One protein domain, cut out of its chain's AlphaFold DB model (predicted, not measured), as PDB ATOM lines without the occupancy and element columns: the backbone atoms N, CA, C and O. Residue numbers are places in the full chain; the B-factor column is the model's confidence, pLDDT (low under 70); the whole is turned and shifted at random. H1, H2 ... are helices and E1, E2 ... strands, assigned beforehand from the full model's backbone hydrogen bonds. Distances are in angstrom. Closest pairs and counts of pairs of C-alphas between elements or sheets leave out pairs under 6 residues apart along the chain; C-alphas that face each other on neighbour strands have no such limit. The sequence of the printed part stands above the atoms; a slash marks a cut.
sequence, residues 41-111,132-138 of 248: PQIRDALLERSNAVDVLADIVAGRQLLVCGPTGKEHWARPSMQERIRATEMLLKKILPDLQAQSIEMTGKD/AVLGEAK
ATOM      1  N   PRO A  41       2.558  14.717  16.691       79.25
ATOM      2  CA  PRO A  41       2.886  14.112  15.401       79.25
ATOM      3  C   PRO A  41       3.899  12.970  15.512       79.25
ATOM      4  O   PRO A  41       3.631  11.891  15.014       79.25
ATOM      5  N   GLN A  42       4.990  13.145  16.262       73.75
ATOM      6  CA  GLN A  42       6.009  12.097  16.429       73.75
ATOM      7  C   GLN A  42       5.469  10.845  17.130       73.75
ATOM      8  O   GLN A  42       5.845   9.734  16.776       73.75
ATOM      9  N   ILE A  43       4.579  11.009  18.115       73.00
ATOM     10  CA  ILE A  43       3.906   9.876  18.770       73.00
ATOM     11  C   ILE A  43       2.988   9.164  17.775       73.00
ATOM     12  O   ILE A  43       2.967   7.938  17.735       73.00
ATOM     13  N   ARG A  44       2.244   9.924  16.964       72.00
ATOM     14  CA  ARG A  44       1.372   9.373  15.923       72.00
ATOM     15  C   ARG A  44       2.175   8.604  14.877       72.00
ATOM     16  O   ARG A  44       1.800   7.482  14.567       72.00
ATOM     17  N   ASP A  45       3.257   9.182  14.369       76.94
ATOM     18  CA  ASP A  45       4.091   8.571  13.333       76.94
ATOM     19  C   ASP A  45       4.758   7.301  13.862       76.94
ATOM     20  O   ASP A  45       4.682   6.260  13.223       76.94
ATOM     21  N   ALA A  46       5.285   7.329  15.090       70.56
ATOM     22  CA  ALA A  46       5.838   6.137  15.722       70.56
ATOM     23  C   ALA A  46       4.784   5.049  15.985       70.56
ATOM     24  O   ALA A  46       5.107   3.867  15.902       70.56
ATOM     25  N   LEU A  47       3.538   5.424  16.304       66.81
ATOM     26  CA  LEU A  47       2.436   4.468  16.422       66.81
ATOM     27  C   LEU A  47       2.109   3.849  15.063       66.81
ATOM     28  O   LEU A  47       2.031   2.631  14.990       66.81
ATOM     29  N   LEU A  48       1.979   4.659  14.007       74.25
ATOM     30  CA  LEU A  48       1.709   4.193  12.642       74.25
ATOM     31  C   LEU A  48       2.822   3.288  12.100       74.25
ATOM     32  O   LEU A  48       2.544   2.323  11.399       74.25
ATOM     33  N   GLU A  49       4.075   3.598  12.427       78.12
ATOM     34  CA  GLU A  49       5.253   2.885  11.934       78.12
ATOM     35  C   GLU A  49       5.504   1.571  12.691       78.12
ATOM     36  O   GLU A  49       6.019   0.614  12.116       78.12
ATOM     37  N   ARG A  50       5.130   1.497  13.975       65.12
ATOM     38  CA  ARG A  50       5.373   0.314  14.823       65.12
ATOM     39  C   ARG A  50       4.177  -0.616  14.961       65.12
ATOM     40  O   ARG A  50       4.366  -1.764  15.351       65.12
ATOM     41  N   SER A  51       2.961  -0.142  14.700       58.84
ATOM     42  CA  SER A  51       1.758  -0.926  14.968       58.84
ATOM     43  C   SER A  51       0.542  -0.406  14.210       58.84
ATOM     44  O   SER A  51       0.192   0.771  14.293       58.84
ATOM     45  N   ASN A  52      -0.203  -1.298  13.565       80.19
ATOM     46  CA  ASN A  52      -1.591  -0.989  13.248       80.19
ATOM     47  C   ASN A  52      -2.319  -0.698  14.565       80.19
ATOM     48  O   ASN A  52      -2.468  -1.574  15.414       80.19
ATOM     49  N   ALA A  53      -2.783   0.539  14.743       82.69
ATOM     50  CA  ALA A  53      -3.530   0.930  15.939       82.69
ATOM     51  C   ALA A  53      -4.774   0.046  16.157       82.69
ATOM     52  O   ALA A  53      -5.192  -0.172  17.292       82.69
ATOM     53  N   VAL A  54      -5.339  -0.479  15.065       86.31
ATOM     54  CA  VAL A  54      -6.438  -1.449  15.087       86.31
ATOM     55  C   VAL A  54      -5.995  -2.778  15.699       86.31
ATOM     56  O   VAL A  54      -6.692  -3.280  16.573       86.31
ATOM     57  N   ASP A  55      -4.828  -3.297  15.315       87.44
ATOM     58  CA  ASP A  55      -4.301  -4.570  15.824       87.44
ATOM     59  C   ASP A  55      -4.025  -4.469  17.327       87.44
ATOM     60  O   ASP A  55      -4.443  -5.328  18.097       87.44
ATOM     61  N   VAL A  56      -3.450  -3.348  17.779       89.12
ATOM     62  CA  VAL A  56      -3.235  -3.094  19.214       89.12
ATOM     63  C   VAL A  56      -4.558  -3.046  19.975       89.12
ATOM     64  O   VAL A  56      -4.672  -3.619  21.055       89.12
ATOM     65  N   LEU A  57      -5.579  -2.372  19.436       90.31
ATOM     66  CA  LEU A  57      -6.898  -2.344  20.066       90.31
ATOM     67  C   LEU A  57      -7.541  -3.738  20.092       90.31
ATOM     68  O   LEU A  57      -8.171  -4.084  21.091       90.31
ATOM     69  N   ALA A  58      -7.369  -4.538  19.040       91.12
ATOM     70  CA  ALA A  58      -7.858  -5.912  18.987       91.12
ATOM     71  C   ALA A  58      -7.165  -6.791  20.042       91.12
ATOM     72  O   ALA A  58      -7.844  -7.505  20.782       91.12
ATOM     73  N   ASP A  59      -5.846  -6.665  20.192       92.31
ATOM     74  CA  ASP A  59      -5.075  -7.354  21.229       92.31
ATOM     75  C   ASP A  59      -5.506  -6.929  22.643       92.31
ATOM     76  O   ASP A  59      -5.663  -7.782  23.525       92.31
ATOM     77  N   ILE A  60      -5.779  -5.630  22.859       93.81
ATOM     78  CA  ILE A  60      -6.343  -5.131  24.122       93.81
ATOM     79  C   ILE A  60      -7.688  -5.808  24.394       93.81
ATOM     80  O   ILE A  60      -7.887  -6.336  25.486       93.81
ATOM     81  N   VAL A  61      -8.610  -5.835  23.427       95.25
ATOM     82  CA  VAL A  61      -9.938  -6.455  23.597       95.25
ATOM     83  C   VAL A  61      -9.832  -7.950  23.891       95.25
ATOM     84  O   VAL A  61     -10.512  -8.439  24.804       95.25
ATOM     85  N   ALA A  62      -8.937  -8.654  23.198       93.88
ATOM     86  CA  ALA A  62      -8.635 -10.062  23.439       93.88
ATOM     87  C   ALA A  62      -8.049 -10.313  24.841       93.88
ATOM     88  O   ALA A  62      -8.114 -11.428  25.346       93.88
ATOM     89  N   GLY A  63      -7.537  -9.277  25.513       93.56
ATOM     90  CA  GLY A  63      -6.927  -9.398  26.834       93.56
ATOM     91  C   GLY A  63      -5.481  -9.892  26.788       93.56
ATOM     92  O   GLY A  63      -4.973 -10.378  27.800       93.56
ATOM     93  N   ARG A  64      -4.820  -9.782  25.629       93.00
ATOM     94  CA  ARG A  64      -3.433 -10.218  25.445       93.00
ATOM     95  C   ARG A  64      -2.473  -9.334  26.236       93.00
ATOM     96  O   ARG A  64      -2.750  -8.165  26.506       93.00
ATOM     97  N   GLN A  65      -1.334  -9.904  26.628       94.62
ATOM     98  CA  GLN A  65      -0.257  -9.130  27.238       94.62
ATOM     99  C   GLN A  65       0.381  -8.209  26.205       94.62
ATOM    100  O   GLN A  65       0.680  -8.621  25.087       94.62
ATOM    101  N   LEU A  66       0.609  -6.964  26.606       91.81
ATOM    102  CA  LEU A  66       1.160  -5.926  25.749       91.81
ATOM    103  C   LEU A  66       2.428  -5.370  26.377       91.81
ATOM    104  O   LEU A  66       2.509  -5.187  27.595       91.81
ATOM    105  N   LEU A  67       3.413  -5.078  25.533       90.12
ATOM    106  CA  LEU A  67       4.617  -4.388  25.956       90.12
ATOM    107  C   LEU A  67       4.289  -2.900  26.103       90.12
ATOM    108  O   LEU A  67       4.073  -2.195  25.119       90.12
ATOM    109  N   VAL A  68       4.234  -2.423  27.343       87.00
ATOM    110  CA  VAL A  68       3.909  -1.033  27.667       87.00
ATOM    111  C   VAL A  68       5.104  -0.327  28.285       87.00
ATOM    112  O   VAL A  68       5.862  -0.879  29.083       87.00
ATOM    113  N   CYS A  69       5.268   0.943  27.930       83.75
ATOM    114  CA  CYS A  69       6.303   1.787  28.503       83.75
ATOM    115  C   CYS A  69       5.715   2.573  29.677       83.75
ATOM    116  O   CYS A  69       4.821   3.404  29.505       83.75
ATOM    117  N   GLY A  70       6.187   2.281  30.891       77.38
ATOM    118  CA  GLY A  70       5.732   2.966  32.099       77.38
ATOM    119  C   GLY A  70       6.239   4.414  32.187       77.38
ATOM    120  O   GLY A  70       7.089   4.839  31.404       77.38
ATOM    121  N   PRO A  71       5.809   5.189  33.200       73.75
ATOM    122  CA  PRO A  71       6.252   6.576  33.400       73.75
ATOM    123  C   PRO A  71       7.764   6.711  33.642       73.75
ATOM    124  O   PRO A  71       8.337   7.785  33.469       73.75
ATOM    125  N   THR A  72       8.423   5.623  34.036       81.00
ATOM    126  CA  THR A  72       9.877   5.530  34.203       81.00
ATOM    127  C   THR A  72      10.627   5.341  32.883       81.00
ATOM    128  O   THR A  72      11.856   5.308  32.893       81.00
ATOM    129  N   GLY A  73       9.917   5.196  31.758       79.81
ATOM    130  CA  GLY A  73      10.497   4.901  30.449       79.81
ATOM    131  C   GLY A  73      10.980   3.456  30.296       79.81
ATOM    132  O   GLY A  73      11.602   3.134  29.290       79.81
ATOM    133  N   LYS A  74      10.736   2.592  31.290       80.81
ATOM    134  CA  LYS A  74      11.046   1.164  31.202       80.81
ATOM    135  C   LYS A  74       9.860   0.406  30.618       80.81
ATOM    136  O   LYS A  74       8.721   0.559  31.074       80.81
ATOM    137  N   GLU A  75      10.163  -0.418  29.629       88.19
ATOM    138  CA  GLU A  75       9.219  -1.348  29.027       88.19
ATOM    139  C   GLU A  75       8.949  -2.506  29.993       88.19
ATOM    140  O   GLU A  75       9.857  -3.003  30.663       88.19
ATOM    141  N   HIS A  76       7.687  -2.897  30.104       89.69
ATOM    142  CA  HIS A  76       7.251  -4.060  30.865       89.69
ATOM    143  C   HIS A  76       6.003  -4.652  30.217       89.69
ATOM    144  O   HIS A  76       5.231  -3.946  29.568       89.69
ATOM    145  N   TRP A  77       5.809  -5.955  30.389       93.69
ATOM    146  CA  TRP A  77       4.591  -6.625  29.953       93.69
ATOM    147  C   TRP A  77       3.469  -6.335  30.945       93.69
ATOM    148  O   TRP A  77       3.636  -6.526  32.150       93.69
ATOM    149  N   ALA A  78       2.328  -5.872  30.445       92.25
ATOM    150  CA  ALA A  78       1.128  -5.669  31.245       92.25
ATOM    151  C   ALA A  78      -0.081  -6.321  30.572       92.25
ATOM    152  O   ALA A  78      -0.214  -6.305  29.347       92.25
ATOM    153  N   ARG A  79      -0.976  -6.887  31.389       95.38
ATOM    154  CA  ARG A  79      -2.308  -7.318  30.944       95.38
ATOM    155  C   ARG A  79      -3.282  -6.140  31.058       95.38
ATOM    156  O   ARG A  79      -3.257  -5.454  32.081       95.38
ATOM    157  N   PRO A  80      -4.151  -5.912  30.060       95.94
ATOM    158  CA  PRO A  80      -5.148  -4.854  30.124       95.94
ATOM    159  C   PRO A  80      -6.225  -5.177  31.165       95.94
ATOM    160  O   PRO A  80      -6.703  -6.307  31.290       95.94
ATOM    161  N   SER A  81      -6.643  -4.157  31.902       96.19
ATOM    162  CA  SER A  81      -7.764  -4.232  32.835       96.19
ATOM    163  C   SER A  81      -9.102  -4.348  32.099       96.19
ATOM    164  O   SER A  81      -9.258  -3.898  30.964       96.19
ATOM    165  N   MET A  82     -10.129  -4.878  32.771       96.25
ATOM    166  CA  MET A  82     -11.474  -5.002  32.187       96.25
ATOM    167  C   MET A  82     -12.031  -3.660  31.675       96.25
ATOM    168  O   MET A  82     -12.685  -3.611  30.637       96.25
ATOM    169  N   GLN A  83     -11.750  -2.556  32.374       96.44
ATOM    170  CA  GLN A  83     -12.196  -1.224  31.952       96.44
ATOM    171  C   GLN A  83     -11.500  -0.760  30.668       96.44
ATOM    172  O   GLN A  83     -12.136  -0.139  29.817       96.44
ATOM    173  N   GLU A  84     -10.212  -1.069  30.507       93.94
ATOM    174  CA  GLU A  84      -9.465  -0.771  29.281       93.94
ATOM    175  C   GLU A  84      -9.984  -1.598  28.107       93.94
ATOM    176  O   GLU A  84     -10.169  -1.048  27.024       93.94
ATOM    177  N   ARG A  85     -10.325  -2.872  28.342       96.69
ATOM    178  CA  ARG A  85     -10.950  -3.741  27.334       96.69
ATOM    179  C   ARG A  85     -12.274  -3.169  26.836       96.69
ATOM    180  O   ARG A  85     -12.456  -3.030  25.635       96.69
ATOM    181  N   ILE A  86     -13.164  -2.763  27.745       95.38
ATOM    182  CA  ILE A  86     -14.460  -2.159  27.383       95.38
ATOM    183  C   ILE A  86     -14.255  -0.887  26.553       95.38
ATOM    184  O   ILE A  86     -14.884  -0.721  25.510       95.38
ATOM    185  N   ARG A  87     -13.338  -0.007  26.971       94.56
ATOM    186  CA  ARG A  87     -13.039   1.227  26.230       94.56
ATOM    187  C   ARG A  87     -12.454   0.947  24.849       94.56
ATOM    188  O   ARG A  87     -12.842   1.612  23.892       94.56
ATOM    189  N   ALA A  88     -11.554  -0.027  24.732       92.94
ATOM    190  CA  ALA A  88     -11.001  -0.437  23.447       92.94
ATOM    191  C   ALA A  88     -12.096  -0.982  22.519       92.94
ATOM    192  O   ALA A  88     -12.169  -0.564  21.365       92.94
ATOM    193  N   THR A  89     -13.006  -1.813  23.038       93.94
ATOM    194  CA  THR A  89     -14.179  -2.297  22.295       93.94
ATOM    195  C   THR A  89     -15.054  -1.141  21.822       93.94
ATOM    196  O   THR A  89     -15.413  -1.084  20.650       93.94
ATOM    197  N   GLU A  90     -15.368  -0.177  22.691       94.69
ATOM    198  CA  GLU A  90     -16.153   1.000  22.303       94.69
ATOM    199  C   GLU A  90     -15.464   1.826  21.212       94.69
ATOM    200  O   GLU A  90     -16.132   2.298  20.292       94.69
ATOM    201  N   MET A  91     -14.143   2.014  21.299       91.81
ATOM    202  CA  MET A  91     -13.379   2.753  20.293       91.81
ATOM    203  C   MET A  91     -13.356   2.021  18.952       91.81
ATOM    204  O   MET A  91     -13.593   2.658  17.926       91.81
ATOM    205  N   LEU A  92     -13.127   0.703  18.961       87.75
ATOM    206  CA  LEU A  92     -13.187  -0.132  17.762       87.75
ATOM    207  C   LEU A  92     -14.569  -0.053  17.121       87.75
ATOM    208  O   LEU A  92     -14.671   0.278  15.948       87.75
ATOM    209  N   LEU A  93     -15.638  -0.267  17.891       89.06
ATOM    210  CA  LEU A  93     -17.001  -0.216  17.365       89.06
ATOM    211  C   LEU A  93     -17.342   1.175  16.819       89.06
ATOM    212  O   LEU A  93     -17.841   1.280  15.708       89.06
ATOM    213  N   LYS A  94     -17.027   2.257  17.538       90.00
ATOM    214  CA  LYS A  94     -17.346   3.625  17.086       90.00
ATOM    215  C   LYS A  94     -16.557   4.071  15.857       90.00
ATOM    216  O   LYS A  94     -17.017   4.973  15.165       90.00
ATOM    217  N   LYS A  95     -15.361   3.526  15.622       82.19
ATOM    218  CA  LYS A  95     -14.497   3.937  14.505       82.19
ATOM    219  C   LYS A  95     -14.590   3.002  13.311       82.19
ATOM    220  O   LYS A  95     -14.714   3.481  12.196       82.19
ATOM    221  N   ILE A  96     -14.584   1.698  13.545       81.12
ATOM    222  CA  ILE A  96     -14.534   0.703  12.474       81.12
ATOM    223  C   ILE A  96     -15.920   0.435  11.892       81.12
ATOM    224  O   ILE A  96     -16.023   0.285  10.680       81.12
ATOM    225  N   LEU A  97     -16.996   0.401  12.694       76.19
ATOM    226  CA  LEU A  97     -18.333   0.136  12.135       76.19
ATOM    227  C   LEU A  97     -18.753   1.167  11.084       76.19
ATOM    228  O   LEU A  97     -19.204   0.730  10.030       76.19
ATOM    229  N   PRO A  98     -18.611   2.489  11.309       81.38
ATOM    230  CA  PRO A  98     -18.981   3.468  10.292       81.38
ATOM    231  C   PRO A  98     -18.157   3.325   9.014       81.38
ATOM    232  O   PRO A  98     -18.720   3.420   7.930       81.38
ATOM    233  N   ASP A  99     -16.858   3.043   9.134       78.00
ATOM    234  CA  ASP A  99     -15.969   2.887   7.979       78.00
ATOM    235  C   ASP A  99     -16.298   1.610   7.187       78.00
ATOM    236  O   ASP A  99     -16.378   1.649   5.961       78.00
ATOM    237  N   LEU A 100     -16.583   0.491   7.866       72.25
ATOM    238  CA  LEU A 100     -17.042  -0.744   7.218       72.25
ATOM    239  C   LEU A 100     -18.421  -0.575   6.574       72.25
ATOM    240  O   LEU A 100     -18.657  -1.080   5.478       72.25
ATOM    241  N   GLN A 101     -19.332   0.146   7.232       74.31
ATOM    242  CA  GLN A 101     -20.639   0.470   6.668       74.31
ATOM    243  C   GLN A 101     -20.487   1.356   5.431       74.31
ATOM    244  O   GLN A 101     -21.077   1.044   4.401       74.31
ATOM    245  N   ALA A 102     -19.653   2.396   5.486       72.94
ATOM    246  CA  ALA A 102     -19.367   3.261   4.347       72.94
ATOM    247  C   ALA A 102     -18.773   2.470   3.174       72.94
ATOM    248  O   ALA A 102     -19.267   2.593   2.059       72.94
ATOM    249  N   GLN A 103     -17.808   1.583   3.425       67.19
ATOM    250  CA  GLN A 103     -17.258   0.713   2.382       67.19
ATOM    251  C   GLN A 103     -18.312  -0.243   1.816       67.19
ATOM    252  O   GLN A 103     -18.385  -0.415   0.606       67.19
ATOM    253  N   SER A 104     -19.182  -0.820   2.651       60.78
ATOM    254  CA  SER A 104     -20.279  -1.669   2.161       60.78
ATOM    255  C   SER A 104     -21.299  -0.903   1.307       60.78
ATOM    256  O   SER A 104     -21.859  -1.469   0.373       60.78
ATOM    257  N   ILE A 105     -21.498   0.391   1.587       63.28
ATOM    258  CA  ILE A 105     -22.371   1.287   0.819       63.28
ATOM    259  C   ILE A 105     -21.689   1.710  -0.489       63.28
ATOM    260  O   ILE A 105     -22.330   1.714  -1.535       63.28
ATOM    261  N   GLU A 106     -20.393   2.021  -0.469       59.12
ATOM    262  CA  GLU A 106     -19.619   2.376  -1.668       59.12
ATOM    263  C   GLU A 106     -19.366   1.172  -2.591       59.12
ATOM    264  O   GLU A 106     -19.168   1.343  -3.791       59.12
ATOM    265  N   MET A 107     -19.452  -0.053  -2.068       56.38
ATOM    266  CA  MET A 107     -19.492  -1.294  -2.849       56.38
ATOM    267  C   MET A 107     -20.899  -1.635  -3.363       56.38
ATOM    268  O   MET A 107     -21.201  -2.791  -3.660       56.38
ATOM    269  N   THR A 108     -21.780  -0.648  -3.497       57.06
ATOM    270  CA  THR A 108     -22.975  -0.799  -4.325       57.06
ATOM    271  C   THR A 108     -22.645  -0.364  -5.754       57.06
ATOM    272  O   THR A 108     -21.974   0.637  -5.997       57.06
ATOM    273  N   GLY A 109     -23.031  -1.185  -6.724       67.19
ATOM    274  CA  GLY A 109     -22.903  -0.920  -8.148       67.19
ATOM    275  C   GLY A 109     -23.681   0.323  -8.579       67.19
ATOM    276  O   GLY A 109     -24.388   0.952  -7.797       67.19
ATOM    277  N   LYS A 110     -23.555   0.669  -9.864       64.38
ATOM    278  CA  LYS A 110     -24.007   1.941 -10.462       64.38
ATOM    279  C   LYS A 110     -25.483   2.311 -10.218       64.38
ATOM    280  O   LYS A 110     -25.814   3.484 -10.353       64.38
ATOM    281  N   ASP A 111     -26.311   1.349  -9.816       71.00
ATOM    282  CA  ASP A 111     -27.753   1.489  -9.589       71.00
ATOM    283  C   ASP A 111     -28.187   1.111  -8.151       71.00
ATOM    284  O   ASP A 111     -29.370   0.904  -7.889       71.00
ATOM    285  N   ALA A 132     -17.011 -17.909  15.558       68.31
ATOM    286  CA  ALA A 132     -15.655 -18.408  15.359       68.31
ATOM    287  C   ALA A 132     -14.626 -17.358  15.783       68.31
ATOM    288  O   ALA A 132     -13.717 -17.689  16.529       68.31
ATOM    289  N   VAL A 133     -14.821 -16.086  15.429       68.12
ATOM    290  CA  VAL A 133     -13.958 -14.985  15.891       68.12
ATOM    291  C   VAL A 133     -14.049 -14.807  17.413       68.12
ATOM    292  O   VAL A 133     -13.034 -14.637  18.084       68.12
ATOM    293  N   LEU A 134     -15.253 -14.894  17.985       67.44
ATOM    294  CA  LEU A 134     -15.449 -14.843  19.440       67.44
ATOM    295  C   LEU A 134     -14.983 -16.123  20.147       67.44
ATOM    296  O   LEU A 134     -14.623 -16.081  21.318       67.44
ATOM    297  N   GLY A 135     -15.020 -17.258  19.453       67.19
ATOM    298  CA  GLY A 135     -14.660 -18.576  19.961       67.19
ATOM    299  C   GLY A 135     -13.182 -18.910  19.804       67.19
ATOM    300  O   GLY A 135     -12.706 -19.751  20.543       67.19
ATOM    301  N   GLU A 136     -12.444 -18.270  18.897       56.38
ATOM    302  CA  GLU A 136     -10.975 -18.291  18.855       56.38
ATOM    303  C   GLU A 136     -10.365 -17.381  19.926       56.38
ATOM    304  O   GLU A 136      -9.215 -17.580  20.308       56.38
ATOM    305  N   ALA A 137     -11.150 -16.476  20.524       51.41
ATOM    306  CA  ALA A 137     -10.821 -15.840  21.800       51.41
ATOM    307  C   ALA A 137     -11.004 -16.818  22.983       51.41
ATOM    308  O   ALA A 137     -11.636 -16.494  23.993       51.41
ATOM    309  N   LYS A 138     -10.485 -18.046  22.841       46.81
ATOM    310  CA  LYS A 138     -10.470 -19.061  23.895       46.81
ATOM    311  C   LYS A 138      -9.735 -18.523  25.114       46.81
ATOM    312  O   LYS A 138      -8.629 -18.001  25.026       46.81
TER     313      LYS A 138
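What this domain is: This is residues 41 to 111 and 132 to 138 of the 248 residues of an uncharacterized protein of Rhizobium mongolense (UniProt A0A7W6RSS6). A two-stranded hairpin, E1 and E2, makes one end; from near it the long helix H3 runs away, packed on H2 through residues 84 to 92, and residues 97 to 111 stick out. H1 and small H4 lie on opposite sides of H2. The printed part has 78 residues, with four named helices and two strands in the order H1, H2, E1, E2, H3, H4, mostly helix. It is loose, radius of gyration of the C-alphas 16.1 A, spanning 58 by 35 by 19 A.

How they stand to each other: E1, residues 66 to 69, and E2, residues 75 to 78, are an antiparallel hairpin; N 66 and O 78 are 2.9 A apart, within hydrogen-bond range. H2, residues 53 to 62, touches H3, residues 82 to 106, at a steep tilt of 51 degrees, opposite ways; the closest C-alphas, of Val 61 and Arg 85, are 4.7 A apart. H1, residues 41 to 50, is close to H2 but not clearly touching: the closest C-alphas, of Leu 47 and Ala 53, are 7.0 A apart. H4, residues 132 to 136, is apart from H2 and H3. Every O i to N i+4 pair is within hydrogen-bond range in H1, H2 and H4, and 19 of 21 in H3.

Where its parts are: H1, 14.0 A long, begins at C-alpha 41 (2.886, 14.112, 15.401). H2 measures 14.3 A. H3, 35.6 A, ends at C-alpha 106 (-19.619, 2.376, -1.668).

The domain as a whole: Residues 112 to 131 are not printed; C-alphas 111 and 132 are 34.1 A apart. Residues 103 to 110 and 132 to 138 are among those under pLDDT 70.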